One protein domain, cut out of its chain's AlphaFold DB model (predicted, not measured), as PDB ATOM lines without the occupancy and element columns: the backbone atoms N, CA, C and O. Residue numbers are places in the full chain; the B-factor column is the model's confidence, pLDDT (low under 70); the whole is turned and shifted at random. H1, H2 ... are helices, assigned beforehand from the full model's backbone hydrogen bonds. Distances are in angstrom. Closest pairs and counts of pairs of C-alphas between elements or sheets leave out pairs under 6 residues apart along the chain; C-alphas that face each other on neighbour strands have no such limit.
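AT A GLANCE: This is residues 2 to 52 of the 126 residues of an uncharacterized protein of Planctomyces bekefii (UniProt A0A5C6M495). A long helical hairpin: H1 runs out, a tight turn follows, and H2 folds back beside it, the two helices spreading into a narrow V away from the turn. Residues 47 to 52, of which 47 to 52 belong to H2, stand free. The printed part has 51 residues, with two named helices, H1 then H2, and no named strand; the class is all helix. It is loose, with a radius of gyration of the C-alphas of 12.4 A, and spans 37 by 17 by 10 A, only just a rod.

HOW THE PARTS SIT: H1, residues 2 to 25, touches H2, residues 29 to 52, with its residues 13 to 24 alone. The closest C-alphas are those of Ser 23 and Leu 31, 6.1 A apart. The helices run opposite ways at a shallow tilt of 25 degrees. In H1 and H2 every O i to N i+4 pair is within hydrogen-bond range.

IN THESE COORDINATES: H1 begins at C-alpha 2 (-30.020, -53.944, -36.854) and measures 35.0 A from first to last C-alpha. H2 measures 35.3 A and ends at C-alpha 52 (-35.490, -60.933, -26.528).

THE WHOLE: The two C-alphas farthest apart are those of Trp 26 and Val 52, 38.9 A. The printed part has no cut, and the link from H1 to H2 is tight. No printed residue is under 70 in pLDDT.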
ATOM      1  N   LEU A   2     -30.204 -54.056 -38.317       72.75
ATOM      2  CA  LEU A   2     -30.020 -53.944 -36.854       72.75
ATOM      3  C   LEU A   2     -29.042 -52.832 -36.437       72.75
ATOM      4  O   LEU A   2     -29.338 -52.081 -35.520       72.75
ATOM      5  N   TYR A   3     -27.927 -52.672 -37.156       77.44
ATOM      6  CA  TYR A   3     -26.943 -51.625 -36.858       77.44
ATOM      7  C   TYR A   3     -27.548 -50.216 -36.940       77.44
ATOM      8  O   TYR A   3     -27.343 -49.419 -36.039       77.44
ATOM      9  N   ILE A   4     -28.360 -49.960 -37.974       81.75
ATOM     10  CA  ILE A   4     -29.061 -48.684 -38.198       81.75
ATOM     11  C   ILE A   4     -30.084 -48.426 -37.086       81.75
ATOM     12  O   ILE A   4     -30.187 -47.310 -36.589       81.75
ATOM     13  N   ALA A   5     -30.818 -49.462 -36.667       79.94
ATOM     14  CA  ALA A   5     -31.768 -49.351 -35.565       79.94
ATOM     15  C   ALA A   5     -31.067 -49.006 -34.239       79.94
ATOM     16  O   ALA A   5     -31.554 -48.160 -33.496       79.94
ATOM     17  N   VAL A   6     -29.901 -49.605 -33.968       80.56
ATOM     18  CA  VAL A   6     -29.106 -49.311 -32.766       80.56
ATOM     19  C   VAL A   6     -28.550 -47.887 -32.799       80.56
ATOM     20  O   VAL A   6     -28.670 -47.181 -31.800       80.56
ATOM     21  N   THR A   7     -27.996 -47.422 -33.924       84.75
ATOM     22  CA  THR A   7     -27.512 -46.033 -34.027       84.75
ATOM     23  C   THR A   7     -28.636 -45.015 -33.902       84.75
ATOM     24  O   THR A   7     -28.451 -44.016 -33.214       84.75
ATOM     25  N   LEU A   8     -29.801 -45.262 -34.506       85.06
ATOM     26  CA  LEU A   8     -30.970 -44.394 -34.339       85.06
ATOM     27  C   LEU A   8     -31.429 -44.338 -32.883       85.06
ATOM     28  O   LEU A   8     -31.743 -43.262 -32.384       85.06
ATOM     29  N   LEU A   9     -31.431 -45.478 -32.192       82.75
ATOM     30  CA  LEU A   9     -31.844 -45.547 -30.797       82.75
ATOM     31  C   LEU A   9     -30.868 -44.797 -29.881       82.75
ATOM     32  O   LEU A   9     -31.313 -44.022 -29.039       82.75
ATOM     33  N   LEU A  10     -29.557 -44.941 -30.111       84.88
ATOM     34  CA  LEU A  10     -28.518 -44.180 -29.410       84.88
ATOM     35  C   LEU A  10     -28.639 -42.671 -29.657       84.88
ATOM     36  O   LEU A  10     -28.583 -41.884 -28.708       84.88
ATOM     37  N   LEU A  11     -28.848 -42.270 -30.915       89.06
ATOM     38  CA  LEU A  11     -29.047 -40.874 -31.297       89.06
ATOM     39  C   LEU A  11     -30.281 -40.285 -30.602       89.06
ATOM     40  O   LEU A  11     -30.234 -39.171 -30.086       89.06
ATOM     41  N   LEU A  12     -31.367 -41.054 -30.542       85.81
ATOM     42  CA  LEU A  12     -32.611 -40.634 -29.915       85.81
ATOM     43  C   LEU A  12     -32.467 -40.522 -28.387       85.81
ATOM     44  O   LEU A  12     -32.913 -39.531 -27.815       85.81
ATOM     45  N   THR A  13     -31.765 -41.446 -27.721       83.94
ATOM     46  CA  THR A  13     -31.420 -41.285 -26.294       83.94
ATOM     47  C   THR A  13     -30.537 -40.065 -26.036       83.94
ATOM     48  O   THR A  13     -30.787 -39.332 -25.081       83.94
ATOM     49  N   ALA A  14     -29.546 -39.799 -26.891       86.69
ATOM     50  CA  ALA A  14     -28.704 -38.608 -26.771       86.69
ATOM     51  C   ALA A  14     -29.524 -37.319 -26.937       86.69
ATOM     52  O   ALA A  14     -29.328 -36.357 -26.195       86.69
ATOM     53  N   TRP A  15     -30.492 -37.323 -27.855       88.00
ATOM     54  CA  TRP A  15     -31.410 -36.209 -28.068       88.00
ATOM     55  C   TRP A  15     -32.318 -35.960 -26.856       88.00
ATOM     56  O   TRP A  15     -32.489 -34.815 -26.444       88.00
ATOM     57  N   VAL A  16     -32.837 -37.021 -26.229       86.44
ATOM     58  CA  VAL A  16     -33.604 -36.915 -24.977       86.44
ATOM     59  C   VAL A  16     -32.729 -36.361 -23.848       86.44
ATOM     60  O   VAL A  16     -33.150 -35.448 -23.149       86.44
ATOM     61  N   ILE A  17     -31.485 -36.815 -23.684       85.25
ATOM     62  CA  ILE A  17     -30.585 -36.257 -22.656       85.25
ATOM     63  C   ILE A  17     -30.324 -34.765 -22.911       85.25
ATOM     64  O   ILE A  17     -30.397 -33.955 -21.988       85.25
ATOM     65  N   PHE A  18     -30.080 -34.385 -24.165       85.56
ATOM     66  CA  PHE A  18     -29.883 -32.988 -24.543       85.56
ATOM     67  C   PHE A  18     -31.119 -32.127 -24.241       85.56
ATOM     68  O   PHE A  18     -31.002 -31.083 -23.600       85.56
ATOM     69  N   GLY A  19     -32.313 -32.591 -24.624       84.38
ATOM     70  CA  GLY A  19     -33.571 -31.913 -24.309       84.38
ATOM     71  C   GLY A  19     -33.796 -31.753 -22.803       84.38
ATOM     72  O   GLY A  19     -34.332 -30.734 -22.370       84.38
ATOM     73  N   TRP A  20     -33.332 -32.712 -21.994       84.06
ATOM     74  CA  TRP A  20     -33.443 -32.657 -20.536       84.06
ATOM     75  C   TRP A  20     -32.564 -31.554 -19.960       84.06
ATOM     76  O   TRP A  20     -33.040 -30.738 -19.175       84.06
ATOM     77  N   VAL A  21     -31.304 -31.484 -20.401       85.25
ATOM     78  CA  VAL A  21     -30.354 -30.443 -19.984       85.25
ATOM     79  C   VAL A  21     -30.884 -29.051 -20.339       85.25
ATOM     80  O   VAL A  21     -30.923 -28.176 -19.477       85.25
ATOM     81  N   VAL A  22     -31.377 -28.860 -21.568       85.94
ATOM     82  CA  VAL A  22     -31.979 -27.587 -22.005       85.94
ATOM     83  C   VAL A  22     -33.210 -27.236 -21.162       85.94
ATOM     84  O   VAL A  22     -33.378 -26.090 -20.737       85.94
ATOM     85  N   SER A  23     -34.055 -28.227 -20.873       80.56
ATOM     86  CA  SER A  23     -35.246 -28.045 -20.044       80.56
ATOM     87  C   SER A  23     -34.922 -27.666 -18.600       80.56
ATOM     88  O   SER A  23     -35.707 -26.946 -17.976       80.56
ATOM     89  N   GLU A  24     -33.815 -28.170 -18.056       82.88
ATOM     90  CA  GLU A  24     -33.330 -27.811 -16.725       82.88
ATOM     91  C   GLU A  24     -32.833 -26.366 -16.712       82.88
ATOM     92  O   GLU A  24     -33.236 -25.589 -15.850       82.88
ATOM     93  N   SER A  25     -32.059 -25.967 -17.728       83.56
ATOM     94  CA  SER A  25     -31.524 -24.607 -17.844       83.56
ATOM     95  C   SER A  25     -32.606 -23.525 -17.962       83.56
ATOM     96  O   SER A  25     -32.400 -22.416 -17.483       83.56
ATOM     97  N   TRP A  26     -33.752 -23.825 -18.584       81.44
ATOM     98  CA  TRP A  26     -34.854 -22.864 -18.778       81.44
ATOM     99  C   TRP A  26     -36.026 -23.057 -17.796       81.44
ATOM    100  O   TRP A  26     -37.025 -22.346 -17.876       81.44
ATOM    101  N   ASN A  27     -35.923 -24.022 -16.872       83.12
ATOM    102  CA  ASN A  27     -36.948 -24.377 -15.881       83.12
ATOM    103  C   ASN A  27     -38.371 -24.580 -16.462       83.12
ATOM    104  O   ASN A  27     -39.384 -24.230 -15.852       83.12
ATOM    105  N   ILE A  28     -38.467 -25.166 -17.659       81.94
ATOM    106  CA  ILE A  28     -39.748 -25.384 -18.347       81.94
ATOM    107  C   ILE A  28     -40.378 -26.687 -17.838       81.94
ATOM    108  O   ILE A  28     -40.023 -27.783 -18.269       81.94
ATOM    109  N   ARG A  29     -41.356 -26.584 -16.930       80.31
ATOM    110  CA  ARG A  29     -42.028 -27.746 -16.307       80.31
ATOM    111  C   ARG A  29     -42.701 -28.702 -17.300       80.31
ATOM    112  O   ARG A  29     -42.647 -29.913 -17.105       80.31
ATOM    113  N   TRP A  30     -43.329 -28.179 -18.353       81.94
ATOM    114  CA  TRP A  30     -44.032 -29.005 -19.344       81.94
ATOM    115  C   TRP A  30     -43.069 -29.891 -20.147       81.94
ATOM    116  O   TRP A  30     -43.344 -31.070 -20.358       81.94
ATOM    117  N   LEU A  31     -41.902 -29.351 -20.511       78.81
ATOM    118  CA  LEU A  31     -40.885 -30.060 -21.284       78.81
ATOM    119  C   LEU A  31     -40.253 -31.210 -20.476       78.81
ATOM    120  O   LEU A  31     -40.075 -32.301 -21.015       78.81
ATOM    121  N   LYS A  32     -40.034 -31.017 -19.164       76.94
ATOM    122  CA  LYS A  32     -39.578 -32.079 -18.245       76.94
ATOM    123  C   LYS A  32     -40.547 -33.268 -18.200       76.94
ATOM    124  O   LYS A  32     -40.113 -34.413 -18.297       76.94
ATOM    125  N   ASN A  33     -41.856 -33.011 -18.104       83.75
ATOM    126  CA  ASN A  33     -42.866 -34.080 -18.076       83.75
ATOM    127  C   ASN A  33     -42.925 -34.867 -19.392       83.75
ATOM    128  O   ASN A  33     -43.019 -36.095 -19.373       83.75
ATOM    129  N   TRP A  34     -42.836 -34.178 -20.531       80.94
ATOM    130  CA  TRP A  34     -42.792 -34.832 -21.840       80.94
ATOM    131  C   TRP A  34     -41.545 -35.694 -22.017       80.94
ATOM    132  O   TRP A  34     -41.639 -36.834 -22.471       80.94
ATOM    133  N   LEU A  35     -40.381 -35.191 -21.608       81.56
ATOM    134  CA  LEU A  35     -39.157 -35.973 -21.680       81.56
ATOM    135  C   LEU A  35     -39.147 -37.180 -20.742       81.56
ATOM    136  O   LEU A  35     -38.599 -38.216 -21.113       81.56
ATOM    137  N   ALA A  36     -39.741 -37.074 -19.552       80.94
ATOM    138  CA  ALA A  36     -39.849 -38.203 -18.633       80.94
ATOM    139  C   ALA A  36     -40.632 -39.368 -19.270       80.94
ATOM    140  O   ALA A  36     -40.195 -40.516 -19.205       80.94
ATOM    141  N   LEU A  37     -41.733 -39.069 -19.971       82.06
ATOM    142  CA  LEU A  37     -42.506 -40.052 -20.743       82.06
ATOM    143  C   LEU A  37     -41.683 -40.708 -21.867       82.06
ATOM    144  O   LEU A  37     -41.727 -41.931 -22.047       82.06
ATOM    145  N   PHE A  38     -40.888 -39.925 -22.602       83.00
ATOM    146  CA  PHE A  38     -39.999 -40.459 -23.642       83.00
ATOM    147  C   PHE A  38     -38.863 -41.318 -23.071       83.00
ATOM    148  O   PHE A  38     -38.535 -42.362 -23.627       83.00
ATOM    149  N   SER A  39     -38.298 -40.924 -21.932       81.62
ATOM    150  CA  SER A  39     -37.269 -41.681 -21.211       81.62
ATOM    151  C   SER A  39     -37.775 -43.065 -20.789       81.62
ATOM    152  O   SER A  39     -37.146 -44.080 -21.094       81.62
ATOM    153  N   VAL A  40     -38.949 -43.123 -20.154       83.88
ATOM    154  CA  VAL A  40     -39.530 -44.386 -19.679       83.88
ATOM    155  C   VAL A  40     -39.882 -45.309 -20.846       83.88
ATOM    156  O   VAL A  40     -39.585 -46.501 -20.799       83.88
ATOM    157  N   SER A  41     -40.464 -44.777 -21.923       82.88
ATOM    158  CA  SER A  41     -40.795 -45.587 -23.105       82.88
ATOM    159  C   SER A  41     -39.548 -46.132 -23.815       82.88
ATOM    160  O   SER A  41     -39.539 -47.297 -24.221       82.88
ATOM    161  N   LEU A  42     -38.464 -45.352 -23.891       81.81
ATOM    162  CA  LEU A  42     -37.171 -45.825 -24.397       81.81
ATOM    163  C   LEU A  42     -36.571 -46.926 -23.530       81.81
ATOM    164  O   LEU A  42     -36.080 -47.920 -24.065       81.81
ATOM    165  N   LEU A  43     -36.636 -46.779 -22.208       82.62
ATOM    166  CA  LEU A  43     -36.136 -47.787 -21.278       82.62
ATOM    167  C   LEU A  43     -36.855 -49.126 -21.481       82.62
ATOM    168  O   LEU A  43     -36.208 -50.168 -21.574       82.62
ATOM    169  N   ILE A  44     -38.182 -49.097 -21.627       84.31
ATOM    170  CA  ILE A  44     -38.990 -50.298 -21.883       84.31
ATOM    171  C   ILE A  44     -38.613 -50.931 -23.227       84.31
ATOM    172  O   ILE A  44     -38.460 -52.150 -23.305       84.31
ATOM    173  N   LEU A  45     -38.409 -50.129 -24.276       80.25
ATOM    174  CA  LEU A  45     -37.972 -50.621 -25.587       80.25
ATOM    175  C   LEU A  45     -36.587 -51.278 -25.536       80.25
ATOM    176  O   LEU A  45     -36.390 -52.327 -26.150       80.25
ATOM    177  N   ILE A  46     -35.644 -50.700 -24.788       79.81
ATOM    178  CA  ILE A  46     -34.297 -51.258 -24.613       79.81
ATOM    179  C   ILE A  46     -34.358 -52.559 -23.810       79.81
ATOM    180  O   ILE A  46     -33.789 -53.565 -24.235       79.81
ATOM    181  N   CYS A  47     -35.071 -52.569 -22.682       80.69
ATOM    182  CA  CYS A  47     -35.200 -53.754 -21.836       80.69
ATOM    183  C   CYS A  47     -35.939 -54.892 -22.554       80.69
ATOM    184  O   CYS A  47     -35.480 -56.034 -22.530       80.69
ATOM    185  N   GLY A  48     -37.043 -54.588 -23.240       77.75
ATOM    186  CA  GLY A  48     -37.821 -55.572 -23.989       77.75
ATOM    187  C   GLY A  48     -37.086 -56.082 -25.229       77.75
ATOM    188  O   GLY A  48     -36.900 -57.287 -25.397       77.75
ATOM    189  N   GLY A  49     -36.614 -55.174 -26.087       75.12
ATOM    190  CA  GLY A  49     -35.923 -55.531 -27.328       75.12
ATOM    191  C   GLY A  49     -34.567 -56.198 -27.089       75.12
ATOM    192  O   GLY A  49     -34.239 -57.196 -27.735       75.12
ATOM    193  N   GLY A  50     -33.795 -55.689 -26.125       73.94
ATOM    194  CA  GLY A  50     -32.501 -56.248 -25.741       73.94
ATOM    195  C   GLY A  50     -32.628 -57.633 -25.108       73.94
ATOM    196  O   GLY A  50     -31.888 -58.546 -25.484       73.94
ATOM    197  N   GLY A  51     -33.605 -57.824 -24.214       74.75
ATOM    198  CA  GLY A  51     -33.855 -59.106 -23.551       74.75
ATOM    199  C   GLY A  51     -34.197 -60.228 -24.532       74.75
ATOM    200  O   GLY A  51     -33.595 -61.303 -24.473       74.75
ATOM    201  N   VAL A  52     -35.096 -59.965 -25.486       76.31
ATOM    202  CA  VAL A  52     -35.490 -60.933 -26.528       76.31
ATOM    203  C   VAL A  52     -34.323 -61.264 -27.466       76.31
ATOM    204  O   VAL A  52     -34.134 -62.416 -27.863       76.31
TER     205      VAL A  52